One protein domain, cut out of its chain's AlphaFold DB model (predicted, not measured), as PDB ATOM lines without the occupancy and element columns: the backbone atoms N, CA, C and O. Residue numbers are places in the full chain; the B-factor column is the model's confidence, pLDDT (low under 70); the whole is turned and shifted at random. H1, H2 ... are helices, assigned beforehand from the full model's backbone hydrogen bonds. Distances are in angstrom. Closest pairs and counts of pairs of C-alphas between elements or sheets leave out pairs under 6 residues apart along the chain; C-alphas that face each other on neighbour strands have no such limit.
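What this domain is: This is residues 69 to 131 of the 312 residues of the protein "Proline rich 5" of Saimiri boliviensis boliviensis (UniProt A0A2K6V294). A helical hairpin, H3 and H4, has the end of a third helix, H1, packed across it, and after a tight turn at the end of H1 the chain makes a corner into a short fourth helix, H2, which lies near H4 and away from H3. H1 packs across H4 with residues 77 to 81, H2 runs near H4 in roughly its direction, and the links H2 to H3 and H3 to H4 make the two ends of the long axis. The printed part has 63 residues, with four named helices in the order H1, H2, H3, H4 and no named strand, and its class is all helix. The whole is compact, with a radius of gyration of the C-alphas of 11.5 A, and elongated, spanning 37 by 21 by 16 A.

How they stand to each other: H1, residues 69 to 81, is the longest helix, and H4, residues 119 to 129, touches it about perpendicular at 76 degrees. Their closest C-alphas are those of Thr 81 and Leu 124, 5.7 A apart, and H1 touches H4 with residues 77 to 81 alone. H3, residues 99 to 108, only just touches H1, with 3 pairs of C-alphas within 8 A, at a steep tilt of 65 degrees, opposite ways. H1 touches H3 with residues 73 to 77 alone, and the closest C-alphas are those of Arg 77 and Leu 108, 6.1 A apart. H3 and H4 touch and form a helical hairpin, at a shallow tilt of 33 degrees, only just short of steep, opposite ways; the closest C-alphas are those of Leu 105 and Val 128, 6.1 A apart. Of the three pairs that touch, one is at a shallow tilt, and the packing is mostly crossed, but only just. H2, residues 84 to 91, is close to but not clearly touching H4, at a shallow tilt of 31 degrees, the same way, with the C-alphas of Glu 87 and Leu 127 closest at 6.7 A. H2 and H3 are apart. In H1, H2, H3 and H4 every O i to N i+4 pair is within hydrogen-bond range.

Where its parts are: H1 begins at C-alpha 69, at (26.828, -2.997, 96.937), and measures 18.3 A from first to last C-alpha. H4 measures 15.4 A and ends at C-alpha 129, at (32.908, -13.251, 74.681). H3 measures 14.2 A from C-alpha 99, at (32.048, 1.117, 75.495), and H2 measures 10.4 A.

The domain as a whole: The two C-alphas farthest apart are those of His 94 and Ser 114, 36.8 A. The printed part has no cut. The link H1 to H2 is tight, with 2 residues; H2 to H3, with 7, and H3 to H4, with 10, are short. The mean pLDDT of the printed part is 87.9, and residues 93 to 94 are under 70.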
ATOM      1  N   ARG A  69      26.254  -3.190  98.279       92.56
ATOM      2  CA  ARG A  69      26.828  -2.997  96.937       92.56
ATOM      3  C   ARG A  69      27.060  -4.313  96.185       92.56
ATOM      4  O   ARG A  69      26.805  -4.360  94.988       92.56
ATOM      5  N   GLN A  70      27.551  -5.360  96.851       91.62
ATOM      6  CA  GLN A  70      27.722  -6.686  96.242       91.62
ATOM      7  C   GLN A  70      26.368  -7.331  95.941       91.62
ATOM      8  O   GLN A  70      26.193  -7.849  94.845       91.62
ATOM      9  N   LEU A  71      25.406  -7.240  96.864       92.06
ATOM     10  CA  LEU A  71      24.059  -7.781  96.672       92.06
ATOM     11  C   LEU A  71      23.331  -7.091  95.503       92.06
ATOM     12  O   LEU A  71      22.792  -7.763  94.627       92.06
ATOM     13  N   ALA A  72      23.396  -5.759  95.419       94.31
ATOM     14  CA  ALA A  72      22.830  -4.999  94.303       94.31
ATOM     15  C   ALA A  72      23.506  -5.328  92.956       94.31
ATOM     16  O   ALA A  72      22.817  -5.516  91.954       94.31
ATOM     17  N   LEU A  73      24.842  -5.448  92.926       94.12
ATOM     18  CA  LEU A  73      25.574  -5.866  91.724       94.12
ATOM     19  C   LEU A  73      25.232  -7.302  91.304       94.12
ATOM     20  O   LEU A  73      25.150  -7.570  90.110       94.12
ATOM     21  N   LEU A  74      25.000  -8.209  92.258       91.62
ATOM     22  CA  LEU A  74      24.605  -9.593  91.998       91.62
ATOM     23  C   LEU A  74      23.182  -9.684  91.423       91.62
ATOM     24  O   LEU A  74      22.974 -10.342  90.406       91.62
ATOM     25  N   HIS A  75      22.212  -8.972  92.006       91.75
ATOM     26  CA  HIS A  75      20.868  -8.887  91.428       91.75
ATOM     27  C   HIS A  75      20.890  -8.273  90.021       91.75
ATOM     28  O   HIS A  75      20.215  -8.775  89.123       91.75
ATOM     29  N   PHE A  76      21.703  -7.234  89.800       93.62
ATOM     30  CA  PHE A  76      21.870  -6.639  88.475       93.62
ATOM     31  C   PHE A  76      22.544  -7.601  87.483       93.62
ATOM     32  O   PHE A  76      22.105  -7.683  86.339       93.62
ATOM     33  N   ARG A  77      23.537  -8.394  87.917       92.75
ATOM     34  CA  ARG A  77      24.143  -9.469  87.113       92.75
ATOM     35  C   ARG A  77      23.080 -10.441  86.603       92.75
ATOM     36  O   ARG A  77      23.001 -10.671  85.402       92.75
ATOM     37  N   ASN A  78      22.236 -10.956  87.495       90.94
ATOM     38  CA  ASN A  78      21.230 -11.959  87.133       90.94
ATOM     39  C   ASN A  78      20.121 -11.342  86.260       90.94
ATOM     40  O   ASN A  78      19.671 -11.972  85.307       90.94
ATOM     41  N   ALA A  79      19.750 -10.077  86.490       91.44
ATOM     42  CA  ALA A  79      18.848  -9.343  85.600       91.44
ATOM     43  C   ALA A  79      19.433  -9.127  84.187       91.44
ATOM     44  O   ALA A  79      18.687  -9.170  83.209       91.44
ATOM     45  N   ILE A  80      20.751  -8.923  84.064       88.25
ATOM     46  CA  ILE A  80      21.454  -8.828  82.775       88.25
ATOM     47  C   ILE A  80      21.523 -10.191  82.078       88.25
ATOM     48  O   ILE A  80      21.219 -10.264  80.888       88.25
ATOM     49  N   THR A  81      21.830 -11.272  82.796       84.69
ATOM     50  CA  THR A  81      21.787 -12.640  82.253       84.69
ATOM     51  C   THR A  81      20.409 -12.995  81.689       84.69
ATOM     52  O   THR A  81      20.308 -13.497  80.575       84.69
ATOM     53  N   LEU A  82      19.332 -12.671  82.411       78.56
ATOM     54  CA  LEU A  82      17.955 -12.919  81.968       78.56
ATOM     55  C   LEU A  82      17.491 -11.968  80.840       78.56
ATOM     56  O   LEU A  82      16.359 -12.074  80.360       78.56
ATOM     57  N   SER A  83      18.327 -11.019  80.399       83.62
ATOM     58  CA  SER A  83      17.952 -10.014  79.400       83.62
ATOM     59  C   SER A  83      18.201 -10.486  77.960       83.62
ATOM     60  O   SER A  83      19.119 -10.035  77.282       83.62
ATOM     61  N   VAL A  84      17.300 -11.332  77.444       77.69
ATOM     62  CA  VAL A  84      17.297 -11.821  76.040       77.69
ATOM     63  C   VAL A  84      17.529 -10.688  75.022       77.69
ATOM     64  O   VAL A  84      18.321 -10.818  74.095       77.69
ATOM     65  N   LYS A  85      16.940  -9.507  75.264       86.00
ATOM     66  CA  LYS A  85      17.115  -8.302  74.430       86.00
ATOM     67  C   LYS A  85      18.568  -7.819  74.315       86.00
ATOM     68  O   LYS A  85      18.899  -7.184  73.317       86.00
ATOM     69  N   LEU A  86      19.413  -8.047  75.324       87.56
ATOM     70  CA  LEU A  86      20.842  -7.739  75.258       87.56
ATOM     71  C   LEU A  86      21.576  -8.790  74.424       87.56
ATOM     72  O   LEU A  86      22.387  -8.419  73.580       87.56
ATOM     73  N   GLU A  87      21.259 -10.072  74.602       88.69
ATOM     74  CA  GLU A  87      21.819 -11.149  73.782       88.69
ATOM     75  C   GLU A  87      21.509 -10.941  72.292       88.69
ATOM     76  O   GLU A  87      22.440 -10.886  71.488       88.69
ATOM     77  N   ASP A  88      20.244 -10.697  71.935       87.62
ATOM     78  CA  ASP A  88      19.822 -10.336  70.573       87.62
ATOM     79  C   ASP A  88      20.555  -9.084  70.060       87.62
ATOM     80  O   ASP A  88      20.976  -8.993  68.901       87.62
ATOM     81  N   ALA A  89      20.721  -8.079  70.929       86.69
ATOM     82  CA  ALA A  89      21.376  -6.835  70.555       86.69
ATOM     83  C   ALA A  89      22.860  -7.030  70.216       86.69
ATOM     84  O   ALA A  89      23.330  -6.331  69.310       86.69
ATOM     85  N   LEU A  90      23.543  -7.957  70.903       88.12
ATOM     86  CA  LEU A  90      24.959  -8.308  70.739       88.12
ATOM     87  C   LEU A  90      25.207  -9.375  69.657       88.12
ATOM     88  O   LEU A  90      26.237  -9.324  68.991       88.12
ATOM     89  N   ALA A  91      24.274 -10.307  69.433       85.31
ATOM     90  CA  ALA A  91      24.401 -11.370  68.428       85.31
ATOM     91  C   ALA A  91      24.379 -10.850  66.976       85.31
ATOM     92  O   ALA A  91      24.847 -11.517  66.052       85.31
ATOM     93  N   ARG A  92      23.863  -9.636  66.747       85.75
ATOM     94  CA  ARG A  92      23.905  -8.972  65.435       85.75
ATOM     95  C   ARG A  92      25.343  -8.570  65.098       85.75
ATOM     96  O   ARG A  92      25.814  -7.534  65.560       85.75
ATOM     97  N   ALA A  93      25.988  -9.327  64.209       62.03
ATOM     98  CA  ALA A  93      27.411  -9.247  63.834       62.03
ATOM     99  C   ALA A  93      27.973  -7.874  63.372       62.03
ATOM    100  O   ALA A  93      29.168  -7.759  63.098       62.03
ATOM    101  N   HIS A  94      27.147  -6.828  63.257       58.69
ATOM    102  CA  HIS A  94      27.550  -5.458  62.901       58.69
ATOM    103  C   HIS A  94      27.087  -4.397  63.924       58.69
ATOM    104  O   HIS A  94      27.215  -3.195  63.681       58.69
ATOM    105  N   ALA A  95      26.544  -4.803  65.077       74.50
ATOM    106  CA  ALA A  95      26.145  -3.883  66.136       74.50
ATOM    107  C   ALA A  95      27.381  -3.311  66.853       74.50
ATOM    108  O   ALA A  95      28.062  -4.002  67.608       74.50
ATOM    109  N   ARG A  96      27.669  -2.018  66.651       86.75
ATOM    110  CA  ARG A  96      28.747  -1.323  67.372       86.75
ATOM    111  C   ARG A  96      28.374  -1.159  68.849       86.75
ATOM    112  O   ARG A  96      27.680  -0.213  69.217       86.75
ATOM    113  N   VAL A  97      28.857  -2.073  69.685       90.06
ATOM    114  CA  VAL A  97      28.617  -2.079  71.134       90.06
ATOM    115  C   VAL A  97      29.166  -0.793  71.778       90.06
ATOM    116  O   VAL A  97      30.342  -0.472  71.580       90.06
ATOM    117  N   PRO A  98      28.364  -0.033  72.550       92.38
ATOM    118  CA  PRO A  98      28.860   1.136  73.271       92.38
ATOM    119  C   PRO A  98      29.895   0.732  74.338       92.38
ATOM    120  O   PRO A  98      29.639  -0.219  75.078       92.38
ATOM    121  N   PRO A  99      31.016   1.466  74.512       94.00
ATOM    122  CA  PRO A  99      32.048   1.117  75.495       94.00
ATOM    123  C   PRO A  99      31.530   0.950  76.931       94.00
ATOM    124  O   PRO A  99      32.031   0.104  77.664       94.00
ATOM    125  N   ALA A 100      30.484   1.689  77.313       94.62
ATOM    126  CA  ALA A 100      29.827   1.557  78.614       94.62
ATOM    127  C   ALA A 100      29.210   0.161  78.850       94.62
ATOM    128  O   ALA A 100      29.231  -0.322  79.978       94.62
ATOM    129  N   ILE A 101      28.709  -0.512  77.805       92.69
ATOM    130  CA  ILE A 101      28.169  -1.880  77.903       92.69
ATOM    131  C   ILE A 101      29.306  -2.892  78.086       92.69
ATOM    132  O   ILE A 101      29.208  -3.774  78.933       92.69
ATOM    133  N   VAL A 102      30.418  -2.722  77.362       93.38
ATOM    134  CA  VAL A 102      31.622  -3.556  77.530       93.38
ATOM    135  C   VAL A 102      32.191  -3.397  78.945       93.38
ATOM    136  O   VAL A 102      32.467  -4.384  79.621       93.38
ATOM    137  N   GLN A 103      32.292  -2.157  79.434       94.75
ATOM    138  CA  GLN A 103      32.730  -1.851  80.797       94.75
ATOM    139  C   GLN A 103      31.783  -2.442  81.855       94.75
ATOM    140  O   GLN A 103      32.253  -3.001  82.841       94.75
ATOM    141  N   MET A 104      30.465  -2.349  81.652       95.12
ATOM    142  CA  MET A 104      29.457  -2.937  82.540       95.12
ATOM    143  C   MET A 104      29.617  -4.460  82.641       95.12
ATOM    144  O   MET A 104      29.691  -4.989  83.748       95.12
ATOM    145  N   LEU A 105      29.727  -5.155  81.505       93.81
ATOM    146  CA  LEU A 105      29.906  -6.609  81.461       93.81
ATOM    147  C   LEU A 105      31.231  -7.041  82.119       93.81
ATOM    148  O   LEU A 105      31.235  -7.964  82.931       93.81
ATOM    149  N   LEU A 106      32.332  -6.321  81.871       93.50
ATOM    150  CA  LEU A 106      33.627  -6.577  82.521       93.50
ATOM    151  C   LEU A 106      33.610  -6.327  84.039       93.50
ATOM    152  O   LEU A 106      34.259  -7.059  84.783       93.50
ATOM    153  N   VAL A 107      32.859  -5.332  84.523       94.25
ATOM    154  CA  VAL A 107      32.656  -5.116  85.969       94.25
ATOM    155  C   VAL A 107      31.832  -6.252  86.585       94.25
ATOM    156  O   VAL A 107      32.134  -6.690  87.696       94.25
ATOM    157  N   LEU A 108      30.821  -6.752  85.870       94.00
ATOM    158  CA  LEU A 108      29.966  -7.845  86.332       94.00
ATOM    159  C   LEU A 108      30.654  -9.215  86.321       94.00
ATOM    160  O   LEU A 108      30.319 -10.047  87.161       94.00
ATOM    161  N   GLN A 109      31.656  -9.446  85.466       91.56
ATOM    162  CA  GLN A 109      32.399 -10.716  85.472       91.56
ATOM    163  C   GLN A 109      33.231 -10.929  86.756       91.56
ATOM    164  O   GLN A 109      33.688 -12.037  87.006       91.56
ATOM    165  N   GLY A 110      33.416  -9.893  87.586       89.38
ATOM    166  CA  GLY A 110      33.995 -10.009  88.932       89.38
ATOM    167  C   GLY A 110      32.971 -10.264  90.049       89.38
ATOM    168  O   GLY A 110      33.334 -10.215  91.227       89.38
ATOM    169  N   VAL A 111      31.690 -10.469  89.718       90.56
ATOM    170  CA  VAL A 111      30.579 -10.594  90.675       90.56
ATOM    171  C   VAL A 111      30.099 -12.046  90.730       90.56
ATOM    172  O   VAL A 111      29.254 -12.485  89.949       90.56
ATOM    173  N   HIS A 112      30.639 -12.801  91.685       86.31
ATOM    174  CA  HIS A 112      30.303 -14.208  91.915       86.31
ATOM    175  C   HIS A 112      29.358 -14.389  93.110       86.31
ATOM    176  O   HIS A 112      29.233 -13.513  93.967       86.31
ATOM    177  N   GLU A 113      28.719 -15.556  93.179       85.44
ATOM    178  CA  GLU A 113      27.950 -15.992  94.346       85.44
ATOM    179  C   GLU A 113      28.829 -16.814  95.292       85.44
ATOM    180  O   GLU A 113      29.748 -17.506  94.854       85.44
ATOM    181  N   SER A 114      28.500 -16.829  96.586       76.69
ATOM    182  CA  SER A 114      29.177 -17.681  97.581       76.69
ATOM    183  C   SER A 114      28.975 -19.188  97.353       76.69
ATOM    184  O   SER A 114      29.592 -20.000  98.036       76.69
ATOM    185  N   ARG A 115      28.130 -19.574  96.388       73.94
ATOM    186  CA  ARG A 115      27.910 -20.963  95.952       73.94
ATOM    187  C   ARG A 115      28.797 -21.388  94.771       73.94
ATOM    188  O   ARG A 115      28.737 -22.547  94.374       73.94
ATOM    189  N   GLY A 116      29.633 -20.489  94.243       76.06
ATOM    190  CA  GLY A 116      30.568 -20.768  93.151       76.06
ATOM    191  C   GLY A 116      30.053 -20.345  91.772       76.06
ATOM    192  O   GLY A 116      29.404 -19.310  91.627       76.06
ATOM    193  N   VAL A 117      30.402 -21.129  90.749       84.25
ATOM    194  CA  VAL A 117      30.003 -20.898  89.351       84.25
ATOM    195  C   VAL A 117      28.571 -21.390  89.144       84.25
ATOM    196  O   VAL A 117      28.248 -22.520  89.501       84.25
ATOM    197  N   THR A 118      27.725 -20.545  88.559       87.56
ATOM    198  CA  THR A 118      26.321 -20.838  88.242       87.56
ATOM    199  C   THR A 118      26.078 -20.740  86.737       87.56
ATOM    200  O   THR A 118      26.792 -20.014  86.046       87.56
ATOM    201  N   GLU A 119      25.037 -21.410  86.231       87.38
ATOM    202  CA  GLU A 119      24.593 -21.265  84.833       87.38
ATOM    203  C   GLU A 119      24.381 -19.792  84.454       87.38
ATOM    204  O   GLU A 119      24.789 -19.362  83.374       87.38
ATOM    205  N   ASP A 120      23.838 -18.986  85.374       87.69
ATOM    206  CA  ASP A 120      23.625 -17.556  85.151       87.69
ATOM    207  C   ASP A 120      24.933 -16.783  84.914       87.69
ATOM    208  O   ASP A 120      24.976 -15.833  84.126       87.69
ATOM    209  N   TYR A 121      26.007 -17.181  85.602       90.06
ATOM    210  CA  TYR A 121      27.339 -16.615  85.411       90.06
ATOM    211  C   TYR A 121      27.966 -17.092  84.089       90.06
ATOM    212  O   TYR A 121      28.598 -16.299  83.398       90.06
ATOM    213  N   LEU A 122      27.749 -18.347  83.685       89.50
ATOM    214  CA  LEU A 122      28.243 -18.866  82.401       89.50
ATOM    215  C   LEU A 122      27.589 -18.160  81.203       89.50
ATOM    216  O   LEU A 122      28.277 -17.813  80.243       89.50
ATOM    217  N   HIS A 123      26.291 -17.853  81.285       90.19
ATOM    218  CA  HIS A 123      25.609 -17.024  80.285       90.19
ATOM    219  C   HIS A 123      26.199 -15.604  80.217       90.19
ATOM    220  O   HIS A 123      26.401 -15.077  79.122       90.19
ATOM    221  N   LEU A 124      26.565 -14.999  81.358       92.12
ATOM    222  CA  LEU A 124      27.292 -13.725  81.369       92.12
ATOM    223  C   LEU A 124      28.647 -13.839  80.649       92.12
ATOM    224  O   LEU A 124      28.983 -12.947  79.871       92.12
ATOM    225  N   GLU A 125      29.410 -14.920  80.848       91.31
ATOM    226  CA  GLU A 125      30.673 -15.124  80.122       91.31
ATOM    227  C   GLU A 125      30.463 -15.191  78.602       91.31
ATOM    228  O   GLU A 125      31.234 -14.583  77.858       91.31
ATOM    229  N   THR A 126      29.395 -15.840  78.131       89.25
ATOM    230  CA  THR A 126      29.005 -15.854  76.708       89.25
ATOM    231  C   THR A 126      28.694 -14.446  76.179       89.25
ATOM    232  O   THR A 126      29.088 -14.101  75.062       89.25
ATOM    233  N   LEU A 127      28.057 -13.582  76.981       91.25
ATOM    234  CA  LEU A 127      27.842 -12.172  76.621       91.25
ATOM    235  C   LEU A 127      29.156 -11.370  76.591       91.25
ATOM    236  O   LEU A 127      29.321 -10.516  75.718       91.25
ATOM    237  N   VAL A 128      30.109 -11.649  77.492       92.06
ATOM    238  CA  VAL A 128      31.441 -11.009  77.482       92.06
ATOM    239  C   VAL A 128      32.245 -11.436  76.246       92.06
ATOM    240  O   VAL A 128      32.832 -10.582  75.583       92.06
ATOM    241  N   GLN A 129      32.226 -12.720  75.875       89.44
ATOM    242  CA  GLN A 129      32.908 -13.251  74.681       89.44
ATOM    243  C   GLN A 129      32.431 -12.590  73.379       89.44
ATOM    244  O   GLN A 129      33.234 -12.338  72.480       89.44
ATOM    245  N   LYS A 130      31.138 -12.251  73.289       87.88
ATOM    246  CA  LYS A 130      30.559 -11.525  72.144       87.88
ATOM    247  C   LYS A 130      31.077 -10.083  72.011       87.88
ATOM    248  O   LYS A 130      30.884  -9.478  70.959       87.88
ATOM    249  N   VAL A 131      31.727  -9.520  73.040       89.62
ATOM    250  CA  VAL A 131      32.169  -8.107  73.067       89.62
ATOM    251  C   VAL A 131      33.651  -7.885  73.398       89.62
ATOM    252  O   VAL A 131      34.156  -6.781  73.192       89.62
TER     253      VAL A 131